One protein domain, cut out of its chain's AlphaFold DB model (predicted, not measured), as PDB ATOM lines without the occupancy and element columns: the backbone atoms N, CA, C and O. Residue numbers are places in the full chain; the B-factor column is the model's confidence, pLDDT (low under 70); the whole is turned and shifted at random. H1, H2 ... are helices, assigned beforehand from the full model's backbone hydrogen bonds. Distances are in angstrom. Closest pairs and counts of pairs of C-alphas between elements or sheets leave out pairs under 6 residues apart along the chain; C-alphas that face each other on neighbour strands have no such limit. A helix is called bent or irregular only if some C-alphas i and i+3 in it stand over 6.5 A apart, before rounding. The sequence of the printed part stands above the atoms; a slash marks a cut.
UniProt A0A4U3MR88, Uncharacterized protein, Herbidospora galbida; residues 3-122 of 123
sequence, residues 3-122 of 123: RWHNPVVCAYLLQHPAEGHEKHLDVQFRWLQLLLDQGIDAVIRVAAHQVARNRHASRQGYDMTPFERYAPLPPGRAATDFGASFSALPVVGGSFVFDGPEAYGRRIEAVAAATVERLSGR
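This is residues 3 to 122 of the 123 residues of an uncharacterized protein of Herbidospora galbida (UniProt A0A4U3MR88). Three helical pieces, H1, H3 and the first arm of a sharply bent helix, H2a, make a small crossed core whose centres form a triangle; the second arm, H2b, folds back from H2a as a V and reaches out to one side. A long link, residues 56 to 100, winds from the far end of H2b past the core and out to a small turn at residues 91 to 96 before H3. The printed part has 120 residues, with three named helices in the order H1, H2, H3 and no named strand: all helix. It is compact, with a radius of gyration of the C-alphas of 14.9 A and spans of 48 by 33 by 25 A.

H1, residues 3 to 15, begins with C-alpha 3 at (-30.143, -48.837, -40.283) and is 20.2 A long; it is irregular, with C-alphas 3 and 6 at 7.4 A. H2, residues 22 to 55, was assigned as one helix by its hydrogen bonds but is bent: C-alphas 37 and 40 are 9.5 A apart. Its arm H2a, residues 22 to 37, is 23.8 A long and irregular, with C-alphas 23 and 26 at 7.2 A. Its arm H2b, residues 40 to 55, is 22.7 A long and ends with C-alpha 55 at (-28.885, -43.695, -21.095). H3, residues 101 to 120, is 28.3 A long and ends with C-alpha 120 at (-49.842, -34.151, -44.938).

H1 touches H2a, closest at the C-alphas of Cys 10 and Gln 28, 4.9 A, at a steep tilt of 53 degrees, opposite ways. H1 touches H3, closest at the C-alphas of Ala 11 and Ala 112, 5.8 A; they run the same way at a shallow tilt of 32 degrees, only just short of steep. H2a, with residues 29 to 36 alone, touches H3 at a steep tilt of 59 degrees, opposite ways; the closest C-alphas, those of Leu 32 and Ala 112, are 5.9 A apart. The helix packing is mostly crossed. H2b touches H2a near the bend, closest at the C-alphas of Val 43 and Leu 35, 6.0 A, at a steep tilt of 40 degrees, opposite ways. H1, with residues 3 to 6 alone, touches H2b about perpendicular at 89 degrees; the closest C-alphas are those of Arg 3 and Ile 44, 6.8 A. H2b and H3 are apart. Every O i to N i+4 pair is within hydrogen-bond range in H2b and H3; in H1 it is 8 of 9 and in H2a 10 of 12.

The C-alphas farthest apart, those of Ser 58 and Gly 93, are 48.0 A apart. The printed part has no cut. The link from H1 to H2 is short, and that from H2 to H3 is long, with 45 residues. In it residues 91 to 92 pair antiparallel with residues 95 to 96. Residues 55 to 60, of which 55 belongs to H2b, stand free. The mean pLDDT of the printed part is 87.6; residues 57 to 60 and residue 95 are under 70.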
ATOM      1  N   ARG A   3     -30.114 -50.268 -39.928       88.56
ATOM      2  CA  ARG A   3     -30.143 -48.837 -40.283       88.56
ATOM      3  C   ARG A   3     -31.533 -48.318 -40.669       88.56
ATOM      4  O   ARG A   3     -31.838 -47.166 -40.409       88.56
ATOM      5  N   TRP A   4     -32.366 -49.179 -41.252       90.75
ATOM      6  CA  TRP A   4     -33.705 -48.841 -41.743       90.75
ATOM      7  C   TRP A   4     -34.810 -49.146 -40.726       90.75
ATOM      8  O   TRP A   4     -35.972 -48.880 -41.006       90.75
ATOM      9  N   HIS A   5     -34.466 -49.682 -39.549       90.44
ATOM     10  CA  HIS A   5     -35.447 -50.087 -38.543       90.44
ATOM     11  C   HIS A   5     -36.354 -48.924 -38.119       90.44
ATOM     12  O   HIS A   5     -37.572 -49.067 -38.141       90.44
ATOM     13  N   ASN A   6     -35.779 -47.756 -37.811       92.88
ATOM     14  CA  ASN A   6     -36.559 -46.587 -37.399       92.88
ATOM     15  C   ASN A   6     -37.547 -46.125 -38.488       92.88
ATOM     16  O   ASN A   6     -38.733 -46.032 -38.175       92.88
ATOM     17  N   PRO A   7     -37.122 -45.889 -39.749       95.25
ATOM     18  CA  PRO A   7     -38.046 -45.613 -40.848       95.25
ATOM     19  C   PRO A   7     -39.164 -46.644 -40.999       95.25
ATOM     20  O   PRO A   7     -40.324 -46.268 -41.138       95.25
ATOM     21  N   VAL A   8     -38.817 -47.934 -40.929       93.50
ATOM     22  CA  VAL A   8     -39.776 -49.036 -41.075       93.50
ATOM     23  C   VAL A   8     -40.840 -48.972 -39.988       93.50
ATOM     24  O   VAL A   8     -42.026 -48.959 -40.300       93.50
ATOM     25  N   VAL A   9     -40.429 -48.880 -38.722       92.38
ATOM     26  CA  VAL A   9     -41.355 -48.822 -37.584       92.38
ATOM     27  C   VAL A   9     -42.219 -47.564 -37.639       92.38
ATOM     28  O   VAL A   9     -43.426 -47.653 -37.435       92.38
ATOM     29  N   CYS A  10     -41.635 -46.403 -37.957       94.69
ATOM     30  CA  CYS A  10     -42.391 -45.152 -38.051       94.69
ATOM     31  C   CYS A  10     -43.460 -45.231 -39.145       94.69
ATOM     32  O   CYS A  10     -44.626 -44.958 -38.874       94.69
ATOM     33  N   ALA A  11     -43.093 -45.648 -40.359       94.75
ATOM     34  CA  ALA A  11     -44.055 -45.777 -41.447       94.75
ATOM     35  C   ALA A  11     -45.118 -46.838 -41.144       94.75
ATOM     36  O   ALA A  11     -46.299 -46.600 -41.377       94.75
ATOM     37  N   TYR A  12     -44.727 -47.975 -40.568       92.56
ATOM     38  CA  TYR A  12     -45.663 -49.047 -40.253       92.56
ATOM     39  C   TYR A  12     -46.731 -48.596 -39.250       92.56
ATOM     40  O   TYR A  12     -47.917 -48.741 -39.532       92.56
ATOM     41  N   LEU A  13     -46.331 -47.981 -38.131       91.88
ATOM     42  CA  LEU A  13     -47.263 -47.521 -37.094       91.88
ATOM     43  C   LEU A  13     -48.149 -46.358 -37.561       91.88
ATOM     44  O   LEU A  13     -49.291 -46.240 -37.125       91.88
ATOM     45  N   LEU A  14     -47.664 -45.523 -38.483       92.25
ATOM     46  CA  LEU A  14     -48.461 -44.456 -39.095       92.25
ATOM     47  C   LEU A  14     -49.503 -44.978 -40.094       92.25
ATOM     48  O   LEU A  14     -50.585 -44.396 -40.203       92.25
ATOM     49  N   GLN A  15     -49.194 -46.067 -40.804       92.00
ATOM     50  CA  GLN A  15     -50.141 -46.757 -41.687       92.00
ATOM     51  C   GLN A  15     -51.115 -47.662 -40.911       92.00
ATOM     52  O   GLN A  15     -52.232 -47.885 -41.370       92.00
ATOM     53  N   HIS A  16     -50.727 -48.124 -39.717       88.31
ATOM     54  CA  HIS A  16     -51.506 -49.024 -38.860       88.31
ATOM     55  C   HIS A  16     -51.657 -48.435 -37.444       88.31
ATOM     56  O   HIS A  16     -51.141 -48.993 -36.475       88.31
ATOM     57  N   PRO A  17     -52.370 -47.304 -37.281       79.00
ATOM     58  CA  PRO A  17     -52.417 -46.581 -36.008       79.00
ATOM     59  C   PRO A  17     -53.030 -47.384 -34.852       79.00
ATOM     60  O   PRO A  17     -52.742 -47.072 -33.703       79.00
ATOM     61  N   ALA A  18     -53.809 -48.438 -35.129       81.62
ATOM     62  CA  ALA A  18     -54.308 -49.365 -34.108       81.62
ATOM     63  C   ALA A  18     -53.184 -50.108 -33.355       81.62
ATOM     64  O   ALA A  18     -53.387 -50.549 -32.227       81.62
ATOM     65  N   GLU A  19     -52.004 -50.233 -33.964       80.12
ATOM     66  CA  GLU A  19     -50.814 -50.854 -33.371       80.12
ATOM     67  C   GLU A  19     -49.863 -49.814 -32.751       80.12
ATOM     68  O   GLU A  19     -48.885 -50.163 -32.088       80.12
ATOM     69  N   GLY A  20     -50.137 -48.522 -32.961       73.12
ATOM     70  CA  GLY A  20     -49.348 -47.405 -32.459       73.12
ATOM     71  C   GLY A  20     -49.910 -46.798 -31.175       73.12
ATOM     72  O   GLY A  20     -51.085 -46.913 -30.846       73.12
ATOM     73  N   HIS A  21     -49.058 -46.076 -30.449       80.94
ATOM     74  CA  HIS A  21     -49.510 -45.193 -29.377       80.94
ATOM     75  C   HIS A  21     -49.673 -43.775 -29.919       80.94
ATOM     76  O   HIS A  21     -48.688 -43.181 -30.357       80.94
ATOM     77  N   GLU A  22     -50.880 -43.206 -29.817       81.94
ATOM     78  CA  GLU A  22     -51.214 -41.866 -30.339       81.94
ATOM     79  C   GLU A  22     -50.193 -40.791 -29.939       81.94
ATOM     80  O   GLU A  22     -49.757 -40.001 -30.776       81.94
ATOM     81  N   LYS A  23     -49.703 -40.838 -28.692       85.50
ATOM     82  CA  LYS A  23     -48.677 -39.918 -28.162       85.50
ATOM     83  C   LYS A  23     -47.337 -39.927 -28.916       85.50
ATOM     84  O   LYS A  23     -46.495 -39.071 -28.662       85.50
ATOM     85  N   HIS A  24     -47.090 -40.915 -29.775       88.94
ATOM     86  CA  HIS A  24     -45.853 -41.065 -30.542       88.94
ATOM     87  C   HIS A  24     -46.041 -40.870 -32.050       88.94
ATOM     88  O   HIS A  24     -45.044 -40.780 -32.763       88.94
ATOM     89  N   LEU A  25     -47.278 -40.768 -32.546       90.81
ATOM     90  CA  LEU A  25     -47.523 -40.663 -33.986       90.81
ATOM     91  C   LEU A  25     -46.950 -39.362 -34.567       90.81
ATOM     92  O   LEU A  25     -46.357 -39.389 -35.641       90.81
ATOM     93  N   ASP A  26     -47.036 -38.242 -33.841       93.19
ATOM     94  CA  ASP A  26     -46.463 -36.966 -34.300       93.19
ATOM     95  C   ASP A  26     -44.942 -37.052 -34.494       93.19
ATOM     96  O   ASP A  26     -44.421 -36.728 -35.562       93.19
ATOM     97  N   VAL A  27     -44.216 -37.562 -33.493       93.56
ATOM     98  CA  VAL A  27     -42.759 -37.697 -33.612       93.56
ATOM     99  C   VAL A  27     -42.392 -38.690 -34.720       93.56
ATOM    100  O   VAL A  27     -41.477 -38.420 -35.491       93.56
ATOM    101  N   GLN A  28     -43.127 -39.798 -34.869       94.81
ATOM    102  CA  GLN A  28     -42.919 -40.767 -35.955       94.81
ATOM    103  C   GLN A  28     -43.134 -40.138 -37.336       94.81
ATOM    104  O   GLN A  28     -42.374 -40.410 -38.264       94.81
ATOM    105  N   PHE A  29     -44.124 -39.257 -37.475       95.69
ATOM    106  CA  PHE A  29     -44.369 -38.525 -38.714       95.69
ATOM    107  C   PHE A  29     -43.214 -37.574 -39.045       95.69
ATOM    108  O   PHE A  29     -42.733 -37.531 -40.180       95.69
ATOM    109  N   ARG A  30     -42.692 -36.862 -38.043       97.25
ATOM    110  CA  ARG A  30     -41.523 -35.982 -38.206       97.25
ATOM    111  C   ARG A  30     -40.227 -36.753 -38.477       97.25
ATOM    112  O   ARG A  30     -39.356 -36.247 -39.179       97.25
ATOM    113  N   TRP A  31     -40.104 -37.990 -37.996       97.19
ATOM    114  CA  TRP A  31     -39.009 -38.896 -38.358       97.19
ATOM    115  C   TRP A  31     -38.988 -39.234 -39.848       97.19
ATOM    116  O   TRP A  31     -37.914 -39.272 -40.448       97.19
ATOM    117  N   LEU A  32     -40.158 -39.460 -40.453       97.81
ATOM    118  CA  LEU A  32     -40.244 -39.696 -41.894       97.81
ATOM    119  C   LEU A  32     -39.921 -38.430 -42.690       97.81
ATOM    120  O   LEU A  32     -39.207 -38.512 -43.681       97.81
ATOM    121  N   GLN A  33     -40.356 -37.254 -42.229       98.25
ATOM    122  CA  GLN A  33     -39.952 -35.988 -42.851       98.25
ATOM    123  C   GLN A  33     -38.430 -35.772 -42.775       98.25
ATOM    124  O   GLN A  33     -37.824 -35.404 -43.777       98.25
ATOM    125  N   LEU A  34     -37.788 -36.084 -41.638       97.94
ATOM    126  CA  LEU A  34     -36.324 -36.051 -41.504       97.94
ATOM    127  C   LEU A  34     -35.625 -36.989 -42.494       97.94
ATOM    128  O   LEU A  34     -34.612 -36.610 -43.083       97.94
ATOM    129  N   LEU A  35     -36.150 -38.205 -42.668       97.88
ATOM    130  CA  LEU A  35     -35.624 -39.153 -43.647       97.88
ATOM    131  C   LEU A  35     -35.684 -38.577 -45.064       97.88
ATOM    132  O   LEU A  35     -34.699 -38.672 -45.787       97.88
ATOM    133  N   LEU A  36     -36.818 -37.998 -45.455       98.00
ATOM    134  CA  LEU A  36     -37.022 -37.484 -46.811       98.00
ATOM    135  C   LEU A  36     -36.226 -36.198 -47.082       98.00
ATOM    136  O   LEU A  36     -35.798 -35.985 -48.210       98.00
ATOM    137  N   ASP A  37     -35.998 -35.364 -46.063       98.06
ATOM    138  CA  ASP A  37     -35.225 -34.118 -46.181       98.06
ATOM    139  C   ASP A  37     -33.706 -34.363 -46.176       98.06
ATOM    140  O   ASP A  37     -32.978 -33.763 -46.961       98.06
ATOM    141  N   GLN A  38     -33.206 -35.232 -45.289       97.50
ATOM    142  CA  GLN A  38     -31.760 -35.342 -45.004       97.50
ATOM    143  C   GLN A  38     -31.185 -36.748 -45.176       97.50
ATOM    144  O   GLN A  38     -29.989 -36.968 -44.956       97.50
ATOM    145  N   GLY A  39     -32.022 -37.714 -45.540       96.25
ATOM    146  CA  GLY A  39     -31.613 -39.087 -45.762       96.25
ATOM    147  C   GLY A  39     -31.342 -39.882 -44.484       96.25
ATOM    148  O   GLY A  39     -31.420 -39.425 -43.338       96.25
ATOM    149  N   ILE A  40     -30.996 -41.146 -44.708       95.88
ATOM    150  CA  ILE A  40     -30.883 -42.166 -43.666       95.88
ATOM    151  C   ILE A  40     -29.749 -41.905 -42.661       95.88
ATOM    152  O   ILE A  40     -29.851 -42.292 -41.498       95.88
ATOM    153  N   ASP A  41     -28.673 -41.227 -43.059       96.00
ATOM    154  CA  ASP A  41     -27.556 -40.951 -42.149       96.00
ATOM    155  C   ASP A  41     -27.929 -39.911 -41.087       96.00
ATOM    156  O   ASP A  41     -27.503 -40.020 -39.934       96.00
ATOM    157  N   ALA A  42     -28.772 -38.931 -41.433       96.44
ATOM    158  CA  ALA A  42     -29.314 -37.982 -40.464       96.44
ATOM    159  C   ALA A  42     -30.213 -38.687 -39.445       96.44
ATOM    160  O   ALA A  42     -30.086 -38.456 -38.240       96.44
ATOM    161  N   VAL A  43     -31.043 -39.620 -39.918       96.44
ATOM    162  CA  VAL A  43     -31.900 -40.441 -39.061       96.44
ATOM    163  C   VAL A  43     -31.067 -41.221 -38.036       96.44
ATOM    164  O   VAL A  43     -31.358 -41.201 -36.840       96.44
ATOM    165  N   ILE A  44     -29.984 -41.863 -38.481       95.69
ATOM    166  CA  ILE A  44     -29.087 -42.624 -37.600       95.69
ATOM    167  C   ILE A  44     -28.444 -41.714 -36.545       95.69
ATOM    168  O   ILE A  44     -28.406 -42.081 -35.369       95.69
ATOM    169  N   ARG A  45     -27.970 -40.521 -36.934       95.25
ATOM    170  CA  ARG A  45     -27.357 -39.563 -35.996       95.25
ATOM    171  C   ARG A  45     -28.332 -39.125 -34.909       95.25
ATOM    172  O   ARG A  45     -27.977 -39.156 -33.732       95.25
ATOM    173  N   VAL A  46     -29.560 -38.765 -35.285       94.50
ATOM    174  CA  VAL A  46     -30.580 -38.373 -34.306       94.50
ATOM    175  C   VAL A  46     -30.923 -39.555 -33.397       94.50
ATOM    176  O   VAL A  46     -31.014 -39.383 -32.187       94.50
ATOM    177  N   ALA A  47     -31.029 -40.774 -33.930       92.56
ATOM    178  CA  ALA A  47     -31.378 -41.947 -33.132       92.56
ATOM    179  C   ALA A  47     -30.293 -42.254 -32.090       92.56
ATOM    180  O   ALA A  47     -30.597 -42.478 -30.918       92.56
ATOM    181  N   ALA A  48     -29.023 -42.196 -32.500       92.12
ATOM    182  CA  ALA A  48     -27.885 -42.358 -31.604       92.12
ATOM    183  C   ALA A  48     -27.861 -41.281 -30.508       92.12
ATOM    184  O   ALA A  48     -27.624 -41.600 -29.342       92.12
ATOM    185  N   HIS A  49     -28.172 -40.027 -30.861       90.81
ATOM    186  CA  HIS A  49     -28.289 -38.941 -29.892       90.81
ATOM    187  C   HIS A  49     -29.374 -39.230 -28.843       90.81
ATOM    188  O   HIS A  49     -29.098 -39.153 -27.647       90.81
ATOM    189  N   GLN A  50     -30.573 -39.643 -29.266       89.19
ATOM    190  CA  GLN A  50     -31.671 -39.979 -28.348       89.19
ATOM    191  C   GLN A  50     -31.298 -41.130 -27.405       89.19
ATOM    192  O   GLN A  50     -31.549 -41.056 -26.201       89.19
ATOM    193  N   VAL A  51     -30.651 -42.180 -27.925       88.75
ATOM    194  CA  VAL A  51     -30.182 -43.317 -27.115       88.75
ATOM    195  C   VAL A  51     -29.169 -42.864 -26.065       88.75
ATOM    196  O   VAL A  51     -29.313 -43.213 -24.890       88.75
ATOM    197  N   ALA A  52     -28.176 -42.060 -26.453       88.38
ATOM    198  CA  ALA A  52     -27.192 -41.519 -25.519       88.38
ATOM    199  C   ALA A  52     -27.871 -40.672 -24.433       88.38
ATOM    200  O   ALA A  52     -27.632 -40.866 -23.240       88.38
ATOM    201  N   ARG A  53     -28.794 -39.793 -24.829       85.38
ATOM    202  CA  ARG A  53     -29.525 -38.902 -23.923       85.38
ATOM    203  C   ARG A  53     -30.346 -39.664 -22.876       85.38
ATOM    204  O   ARG A  53     -30.335 -39.291 -21.698       85.38
ATOM    205  N   ASN A  54     -31.015 -40.736 -23.305       83.25
ATOM    206  CA  ASN A  54     -31.831 -41.603 -22.455       83.25
ATOM    207  C   ASN A  54     -30.978 -42.433 -21.489       83.25
ATOM    208  O   ASN A  54     -31.343 -42.580 -20.324       83.25
ATOM    209  N   ARG A  55     -29.815 -42.925 -21.938       82.31
ATOM    210  CA  ARG A  55     -28.885 -43.695 -21.095       82.31
ATOM    211  C   ARG A  55     -28.382 -42.897 -19.891       82.31
ATOM    212  O   ARG A  55     -28.141 -43.472 -18.838       82.31
ATOM    213  N   HIS A  56     -28.252 -41.581 -20.034       73.88
ATOM    214  CA  HIS A  56     -27.801 -40.696 -18.961       73.88
ATOM    215  C   HIS A  56     -28.935 -40.190 -18.050       73.88
ATOM    216  O   HIS A  56     -28.706 -39.260 -17.283       73.88
ATOM    217  N   ALA A  57     -30.152 -40.753 -18.146       66.19
ATOM    218  CA  ALA A  57     -31.350 -40.362 -17.381       66.19
ATOM    219  C   ALA A  57     -31.668 -38.850 -17.416       66.19
ATOM    220  O   ALA A  57     -32.421 -38.338 -16.590       66.19
ATOM    221  N   SER A  58     -31.100 -38.124 -18.386       59.78
ATOM    222  CA  SER A  58     -30.955 -36.669 -18.301       59.78
ATOM    223  C   SER A  58     -32.276 -35.909 -18.439       59.78
ATOM    224  O   SER A  58     -32.384 -34.815 -17.900       59.78
ATOM    225  N   ARG A  59     -33.291 -36.460 -19.132       59.22
ATOM    226  CA  ARG A  59     -34.689 -35.966 -19.102       59.22
ATOM    227  C   ARG A  59     -35.678 -37.059 -19.505       59.22
ATOM    228  O   ARG A  59     -35.361 -37.847 -20.394       59.22
ATOM    229  N   GLN A  60     -36.893 -37.016 -18.961       64.25
ATOM    230  CA  GLN A  60     -38.028 -37.821 -19.425       64.25
ATOM    231  C   GLN A  60     -38.599 -37.213 -20.719       64.25
ATOM    232  O   GLN A  60     -39.182 -36.136 -20.676       64.25
ATOM    233  N   GLY A  61     -38.403 -37.857 -21.874       71.88
ATOM    234  CA  GLY A  61     -39.038 -37.441 -23.137       71.88
ATOM    235  C   GLY A  61     -38.149 -37.546 -24.375       71.88
ATOM    236  O   GLY A  61     -36.951 -37.806 -24.279       71.88
ATOM    237  N   TYR A  62     -38.737 -37.345 -25.551       80.12
ATOM    238  CA  TYR A  62     -37.983 -37.247 -26.803       80.12
ATOM    239  C   TYR A  62     -37.340 -35.863 -26.917       80.12
ATOM    240  O   TYR A  62     -38.001 -34.871 -26.615       80.12
ATOM    241  N   ASP A  63     -36.081 -35.772 -27.351       88.19
ATOM    242  CA  ASP A  63     -35.549 -34.471 -27.771       88.19
ATOM    243  C   ASP A  63     -36.190 -34.072 -29.108       88.19
ATOM    244  O   ASP A  63     -35.995 -34.744 -30.123       88.19
ATOM    245  N   MET A  64     -36.995 -33.011 -29.077       91.19
ATOM    246  CA  MET A  64     -37.755 -32.531 -30.230       91.19
ATOM    247  C   MET A  64     -36.974 -31.545 -31.100       91.19
ATOM    248  O   MET A  64     -37.405 -31.299 -32.225       91.19
ATOM    249  N   THR A  65     -35.819 -31.051 -30.639       92.12
ATOM    250  CA  THR A  65     -34.997 -30.052 -31.343       92.12
ATOM    251  C   THR A  65     -34.733 -30.422 -32.812       92.12
ATOM    252  O   THR A  65     -34.926 -29.578 -33.688       92.12
ATOM    253  N   PRO A  66     -34.384 -31.683 -33.161       92.50
ATOM    254  CA  PRO A  66     -34.140 -32.062 -34.557       92.50
ATOM    255  C   PRO A  66     -35.384 -32.006 -35.456       92.50
ATOM    256  O   PRO A  66     -35.256 -32.080 -36.678       92.50
ATOM    257  N   PHE A  67     -36.580 -31.911 -34.866       94.75
ATOM    258  CA  PHE A  67     -37.856 -32.008 -35.567       94.75
ATOM    259  C   PHE A  67     -38.667 -30.715 -35.605       94.75
ATOM    260  O   PHE A  67     -39.738 -30.706 -36.214       94.75
ATOM    261  N   GLU A  68     -38.189 -29.637 -34.980       93.75
ATOM    262  CA  GLU A  68     -38.917 -28.364 -34.871       93.75
ATOM    263  C   GLU A  68     -39.255 -27.758 -36.239       93.75
ATOM    264  O   GLU A  68     -40.323 -27.175 -36.408       93.75
ATOM    265  N   ARG A  69     -38.388 -27.966 -37.239       95.12
ATOM    266  CA  ARG A  69     -38.588 -27.477 -38.614       95.12
ATOM    267  C   ARG A  69     -39.622 -28.257 -39.433       95.12
ATOM    268  O   ARG A  69     -39.961 -27.818 -40.528       95.12
ATOM    269  N   TYR A  70     -40.061 -29.425 -38.966       96.88
ATOM    270  CA  TYR A  70     -40.999 -30.279 -39.696       96.88
ATOM    271  C   TYR A  70     -42.439 -30.022 -39.257       96.88
ATOM    272  O   TYR A  70     -42.695 -29.608 -38.124       96.88
ATOM    273  N   ALA A  71     -43.392 -30.284 -40.150       95.88
ATOM    274  CA  ALA A  71     -44.800 -30.091 -39.841       95.88
ATOM    275  C   ALA A  71     -45.276 -31.136 -38.813       95.88
ATOM    276  O   ALA A  71     -44.846 -32.295 -38.887       95.88
ATOM    277  N   PRO A  72     -46.154 -30.767 -37.861       94.81
ATOM    278  CA  PRO A  72     -46.833 -31.754 -37.031       94.81
ATOM    279  C   PRO A  72     -47.705 -32.674 -37.883       94.81
ATOM    280  O   PRO A  72     -48.120 -32.306 -38.984       94.81
ATOM    281  N   LEU A  73     -48.024 -33.849 -37.348       92.44
ATOM    282  CA  LEU A  73     -49.051 -34.705 -37.929       92.44
ATOM    283  C   LEU A  73     -50.399 -33.962 -37.886       92.44
ATOM    284  O   LEU A  73     -50.835 -33.598 -36.788       92.44
ATOM    285  N   PRO A  74     -51.074 -33.733 -39.030       91.00
ATOM    286  CA  PRO A  74     -52.369 -33.071 -39.011       91.00
ATOM    287  C   PRO A  74     -53.389 -33.882 -38.197       91.00
ATOM    288  O   PRO A  74     -53.382 -35.121 -38.258       91.00
ATOM    289  N   PRO A  75     -54.266 -33.213 -37.428       85.94
ATOM    290  CA  PRO A  75     -55.348 -33.894 -36.733       85.94
ATOM    291  C   PRO A  75     -56.293 -34.544 -37.751       85.94
ATOM    292  O   PRO A  75     -56.377 -34.116 -38.899       85.94
ATOM    293  N   GLY A  76     -57.006 -35.588 -37.338       81.25
ATOM    294  CA  GLY A  76     -57.994 -36.242 -38.193       81.25
ATOM    295  C   GLY A  76     -58.031 -37.752 -38.017       81.25
ATOM    296  O   GLY A  76     -57.286 -38.339 -37.227       81.25
ATOM    297  N   ARG A  77     -58.930 -38.396 -38.764       75.44
ATOM    298  CA  ARG A  77     -59.085 -39.856 -38.735       75.44
ATOM    299  C   ARG A  77     -57.861 -40.560 -39.313       75.44
ATOM    300  O   ARG A  77     -57.093 -39.986 -40.084       75.44
ATOM    301  N   ALA A  78     -57.721 -41.838 -38.962       77.38
ATOM    302  CA  ALA A  78     -56.787 -42.729 -39.632       77.38
ATOM    303  C   ALA A  78     -56.998 -42.661 -41.158       77.38
ATOM    304  O   ALA A  78     -58.120 -42.757 -41.647       77.38
ATOM    305  N   ALA A  79     -55.908 -42.454 -41.889       80.44
ATOM    306  CA  ALA A  79     -55.877 -42.440 -43.340       80.44
ATOM    307  C   ALA A  79     -55.683 -43.863 -43.845       80.44
ATOM    308  O   ALA A  79     -54.902 -44.627 -43.280       80.44
ATOM    309  N   THR A  80     -56.378 -44.159 -44.929       81.44
ATOM    310  CA  THR A  80     -56.240 -45.361 -45.744       81.44
ATOM    311  C   THR A  80     -55.650 -44.986 -47.103       81.44
ATOM    312  O   THR A  80     -55.416 -43.803 -47.383       81.44
ATOM    313  N   ASP A  81     -55.432 -45.998 -47.946       84.69
ATOM    314  CA  ASP A  81     -55.116 -45.825 -49.371       84.69
ATOM    315  C   ASP A  81     -53.779 -45.113 -49.618       84.69
ATOM    316  O   ASP A  81     -53.655 -44.205 -50.439       84.69
ATOM    317  N   PHE A  82     -52.754 -45.523 -48.869       89.06
ATOM    318  CA  PHE A  82     -51.379 -45.087 -49.099       89.06
ATOM    319  C   PHE A  82     -50.888 -45.576 -50.467       89.06
ATOM    320  O   PHE A  82     -51.040 -46.751 -50.796       89.06
ATOM    321  N   GLY A  83     -50.226 -44.698 -51.231       86.62
ATOM    322  CA  GLY A  83     -49.673 -45.039 -52.551       86.62
ATOM    323  C   GLY A  83     -48.598 -46.137 -52.525       86.62
ATOM    324  O   GLY A  83     -48.334 -46.765 -53.546       86.62
ATOM    325  N   ALA A  84     -48.001 -46.398 -51.358       90.31
ATOM    326  CA  ALA A  84     -47.117 -47.527 -51.103       90.31
ATOM    327  C   ALA A  84     -47.235 -47.990 -49.644       90.31
ATOM    328  O   ALA A  84     -47.314 -47.180 -48.715       90.31
ATOM    329  N   SER A  85     -47.194 -49.305 -49.440       85.94
ATOM    330  CA  SER A  85     -47.273 -49.950 -48.127       85.94
ATOM    331  C   SER A  85     -46.319 -51.141 -48.039       85.94
ATOM    332  O   SER A  85     -45.836 -51.663 -49.046       85.94
ATOM    333  N   PHE A  86     -46.086 -51.626 -46.820       80.69
ATOM    334  CA  PHE A  86     -45.304 -52.847 -46.592       80.69
ATOM    335  C   PHE A  86     -45.953 -54.101 -47.192       80.69
ATOM    336  O   PHE A  86     -45.243 -55.037 -47.554       80.69
ATOM    337  N   SER A  87     -47.281 -54.121 -47.341       75.44
ATOM    338  CA  SER A  87     -48.001 -55.222 -47.989       75.44
ATOM    339  C   SER A  87     -47.794 -55.275 -49.505       75.44
ATOM    340  O   SER A  87     -47.995 -56.329 -50.101       75.44
ATOM    341  N   ALA A  88     -47.348 -54.178 -50.125       72.44
ATOM    342  CA  ALA A  88     -47.018 -54.120 -51.548       72.44
ATOM    343  C   ALA A  88     -45.575 -54.567 -51.862       72.44
ATOM    344  O   ALA A  88     -45.143 -54.518 -53.015       72.44
ATOM    345  N   LEU A  89     -44.799 -54.985 -50.853       74.00
ATOM    346  CA  LEU A  89     -43.449 -55.494 -51.071       74.00
ATOM    347  C   LEU A  89     -43.496 -56.830 -51.834       74.00
ATOM    348  O   LEU A  89     -44.336 -57.678 -51.535       74.00
ATOM    349  N   PRO A  90     -42.587 -57.055 -52.801       72.62
ATOM    350  CA  PRO A  90     -42.591 -58.268 -53.610       72.62
ATOM    351  C   PRO A  90     -42.367 -59.510 -52.743       72.62
ATOM    352  O   PRO A  90     -41.407 -59.567 -51.971       72.62
ATOM    353  N   VAL A  91     -43.229 -60.515 -52.908       75.44
ATOM    354  CA  VAL A  91     -43.150 -61.815 -52.230       75.44
ATOM    355  C   VAL A  91     -43.019 -62.919 -53.277       75.44
ATOM    356  O   VAL A  91     -43.815 -62.988 -54.211       75.44
ATOM    357  N   VAL A  92     -42.031 -63.801 -53.116       74.19
ATOM    358  CA  VAL A  92     -41.849 -65.011 -53.934       74.19
ATOM    359  C   VAL A  92     -41.684 -66.199 -52.992       74.19
ATOM    360  O   VAL A  92     -40.874 -66.162 -52.070       74.19
ATOM    361  N   GLY A  93     -42.488 -67.251 -53.184       75.44
ATOM    362  CA  GLY A  93     -42.428 -68.452 -52.340       75.44
ATOM    363  C   GLY A  93     -42.769 -68.210 -50.862       75.44
ATOM    364  O   GLY A  93     -42.257 -68.912 -49.999       75.44
ATOM    365  N   GLY A  94     -43.593 -67.198 -50.557       72.31
ATOM    366  CA  GLY A  94     -43.974 -66.848 -49.181       72.31
ATOM    367  C   GLY A  94     -42.932 -66.031 -48.411       72.31
ATOM    368  O   GLY A  94     -43.119 -65.782 -47.224       72.31
ATOM    369  N   SER A  95     -41.855 -65.588 -49.067       67.00
ATOM    370  CA  SER A  95     -40.846 -64.711 -48.471       67.00
ATOM    371  C   SER A  95     -40.675 -63.426 -49.274       67.00
ATOM    372  O   SER A  95     -40.862 -63.417 -50.493       67.00
ATOM    373  N   PHE A  96     -40.317 -62.332 -48.601       71.88
ATOM    374  CA  PHE A  96     -40.005 -61.079 -49.283       71.88
ATOM    375  C   PHE A  96     -38.789 -61.258 -50.190       71.88
ATOM    376  O   PHE A  96     -37.778 -61.839 -49.790       71.88
ATOM    377  N   VAL A  97     -38.871 -60.720 -51.404       77.38
ATOM    378  CA  VAL A  97     -37.741 -60.715 -52.331       77.38
ATOM    379  C   VAL A  97     -36.657 -59.810 -51.761       77.38
ATOM    380  O   VAL A  97     -36.828 -58.594 -51.651       77.38
ATOM    381  N   PHE A  98     -35.529 -60.419 -51.406       75.50
ATOM    382  CA  PHE A  98     -34.320 -59.702 -51.044       75.50
ATOM    383  C   PHE A  98     -33.416 -59.582 -52.271       75.50
ATOM    384  O   PHE A  98     -32.688 -60.501 -52.627       75.50
ATOM    385  N   ASP A  99     -33.462 -58.424 -52.913       82.81
ATOM    386  CA  ASP A  99     -32.641 -58.034 -54.064       82.81
ATOM    387  C   ASP A  99     -31.517 -57.058 -53.674       82.81
ATOM    388  O   ASP A  99     -30.915 -56.394 -54.516       82.81
ATOM    389  N   GLY A 100     -31.215 -56.990 -52.377       85.31
ATOM    390  CA  GLY A 100     -30.065 -56.289 -51.828       85.31
ATOM    391  C   GLY A 100     -30.404 -55.057 -50.976       85.31
ATOM    392  O   GLY A 100     -31.540 -54.572 -50.951       85.31
ATOM    393  N   PRO A 101     -29.409 -54.526 -50.238       83.75
ATOM    394  CA  PRO A 101     -29.617 -53.448 -49.267       83.75
ATOM    395  C   PRO A 101     -30.095 -52.128 -49.879       83.75
ATOM    396  O   PRO A 101     -30.834 -51.387 -49.233       83.75
ATOM    397  N   GLU A 102     -29.658 -51.829 -51.100       88.12
ATOM    398  CA  GLU A 102     -29.974 -50.587 -51.805       88.12
ATOM    399  C   GLU A 102     -31.420 -50.581 -52.308       88.12
ATOM    400  O   GLU A 102     -32.169 -49.638 -52.060       88.12
ATOM    401  N   ALA A 103     -31.845 -51.677 -52.942       88.94
ATOM    402  CA  ALA A 103     -33.219 -51.849 -53.388       88.94
ATOM    403  C   ALA A 103     -34.196 -51.883 -52.207       88.94
ATOM    404  O   ALA A 103     -35.247 -51.245 -52.263       88.94
ATOM    405  N   TYR A 104     -33.822 -52.531 -51.100       87.75
ATOM    406  CA  TYR A 104     -34.576 -52.435 -49.854       87.75
ATOM    407  C   TYR A 104     -34.695 -50.982 -49.370       87.75
ATOM    408  O   TYR A 104     -35.803 -50.531 -49.100       87.75
ATOM    409  N   GLY A 105     -33.588 -50.231 -49.329       90.62
ATOM    410  CA  GLY A 105     -33.589 -48.818 -48.938       90.62
ATOM    411  C   GLY A 105     -34.544 -47.965 -49.772       90.62
ATOM    412  O   GLY A 105     -35.408 -47.298 -49.208       90.62
ATOM    413  N   ARG A 106     -34.483 -48.088 -51.105       91.38
ATOM    414  CA  ARG A 106     -35.405 -47.393 -52.021       91.38
ATOM    415  C   ARG A 106     -36.873 -47.712 -51.750       91.38
ATOM    416  O   ARG A 106     -37.714 -46.823 -51.807       91.38
ATOM    417  N   ARG A 107     -37.204 -48.973 -51.444       91.31
ATOM    418  CA  ARG A 107     -38.585 -49.350 -51.097       91.31
ATOM    419  C   ARG A 107     -39.035 -48.703 -49.793       91.31
ATOM    420  O   ARG A 107     -40.170 -48.250 -49.711       91.31
ATOM    421  N   ILE A 108     -38.158 -48.640 -48.792       93.00
ATOM    422  CA  ILE A 108     -38.478 -47.977 -47.523       93.00
ATOM    423  C   ILE A 108     -38.662 -46.470 -47.719       93.00
ATOM    424  O   ILE A 108     -39.608 -45.910 -47.172       93.00
ATOM    425  N   GLU A 109     -37.825 -45.820 -48.529       95.19
ATOM    426  CA  GLU A 109     -37.994 -44.406 -48.890       95.19
ATOM    427  C   GLU A 109     -39.317 -44.158 -49.624       95.19
ATOM    428  O   GLU A 109     -40.038 -43.229 -49.270       95.19
ATOM    429  N   ALA A 110     -39.691 -45.023 -50.572       94.94
ATOM    430  CA  ALA A 110     -40.967 -44.924 -51.279       94.94
ATOM    431  C   ALA A 110     -42.175 -45.066 -50.334       94.94
ATOM    432  O   ALA A 110     -43.122 -44.285 -50.409       94.94
ATOM    433  N   VAL A 111     -42.129 -46.023 -49.399       95.50
ATOM    434  CA  VAL A 111     -43.172 -46.191 -48.376       95.50
ATOM    435  C   VAL A 111     -43.228 -44.974 -47.447       95.50
ATOM    436  O   VAL A 111     -44.317 -44.491 -47.132       95.50
ATOM    437  N   ALA A 112     -42.080 -44.435 -47.029       96.75
ATOM    438  CA  ALA A 112     -42.019 -43.234 -46.204       96.75
ATOM    439  C   ALA A 112     -42.612 -42.015 -46.928       96.75
ATOM    440  O   ALA A 112     -43.429 -41.308 -46.340       96.75
ATOM    441  N   ALA A 113     -42.264 -41.811 -48.200       96.88
ATOM    442  CA  ALA A 113     -42.792 -40.734 -49.036       96.88
ATOM    443  C   ALA A 113     -44.315 -40.820 -49.177       96.88
ATOM    444  O   ALA A 113     -45.007 -39.860 -48.844       96.88
ATOM    445  N   ALA A 114     -44.842 -41.990 -49.552       95.69
ATOM    446  CA  ALA A 114     -46.283 -42.202 -49.683       95.69
ATOM    447  C   ALA A 114     -47.026 -42.004 -48.352       95.69
ATOM    448  O   ALA A 114     -48.152 -41.508 -48.321       95.69
ATOM    449  N   THR A 115     -46.390 -42.376 -47.237       95.56
ATOM    450  CA  THR A 115     -46.932 -42.136 -45.897       95.56
ATOM    451  C   THR A 115     -46.990 -40.644 -45.598       95.56
ATOM    452  O   THR A 115     -48.034 -40.155 -45.176       95.56
ATOM    453  N   VAL A 116     -45.901 -39.906 -45.835       96.25
ATOM    454  CA  VAL A 116     -45.859 -38.467 -45.558       96.25
ATOM    455  C   VAL A 116     -46.859 -37.716 -46.425       96.25
ATOM    456  O   VAL A 116     -47.688 -36.995 -45.883       96.25
ATOM    457  N   GLU A 117     -46.853 -37.953 -47.736       95.31
ATOM    458  CA  GLU A 117     -47.771 -37.328 -48.691       95.31
ATOM    459  C   GLU A 117     -49.235 -37.512 -48.275       95.31
ATOM    460  O   GLU A 117     -49.986 -36.542 -48.141       95.31
ATOM    461  N   ARG A 118     -49.632 -38.757 -47.983       94.06
ATOM    462  CA  ARG A 118     -51.015 -39.076 -47.618       94.06
ATOM    463  C   ARG A 118     -51.451 -38.409 -46.314       94.06
ATOM    464  O   ARG A 118     -52.625 -38.048 -46.182       94.06
ATOM    465  N   LEU A 119     -50.542 -38.303 -45.346       92.88
ATOM    466  CA  LEU A 119     -50.822 -37.757 -44.018       92.88
ATOM    467  C   LEU A 119     -50.759 -36.233 -43.978       92.88
ATOM    468  O   LEU A 119     -51.540 -35.635 -43.246       92.88
ATOM    469  N   SER A 120     -49.903 -35.607 -44.785       91.81
ATOM    470  CA  SER A 120     -49.842 -34.151 -44.938       91.81
ATOM    471  C   SER A 120     -51.162 -33.560 -45.439       91.81
ATOM    472  O   SER A 120     -51.482 -32.426 -45.101       91.81
ATOM    473  N   GLY A 121     -51.939 -34.325 -46.214       83.88
ATOM    474  CA  GLY A 121     -53.266 -33.935 -46.702       83.88
ATOM    475  C   GLY A 121     -54.441 -34.323 -45.796       83.88
ATOM    476  O   GLY A 121     -55.582 -34.266 -46.253       83.88
ATOM    477  N   ARG A 122     -54.210 -34.783 -44.557       78.94
ATOM    478  CA  ARG A 122     -55.309 -35.043 -43.610       78.94
ATOM    479  C   ARG A 122     -55.944 -33.724 -43.152       78.94
ATOM    480  O   ARG A 122     -55.238 -32.782 -42.800       78.94
TER     481      ARG A 122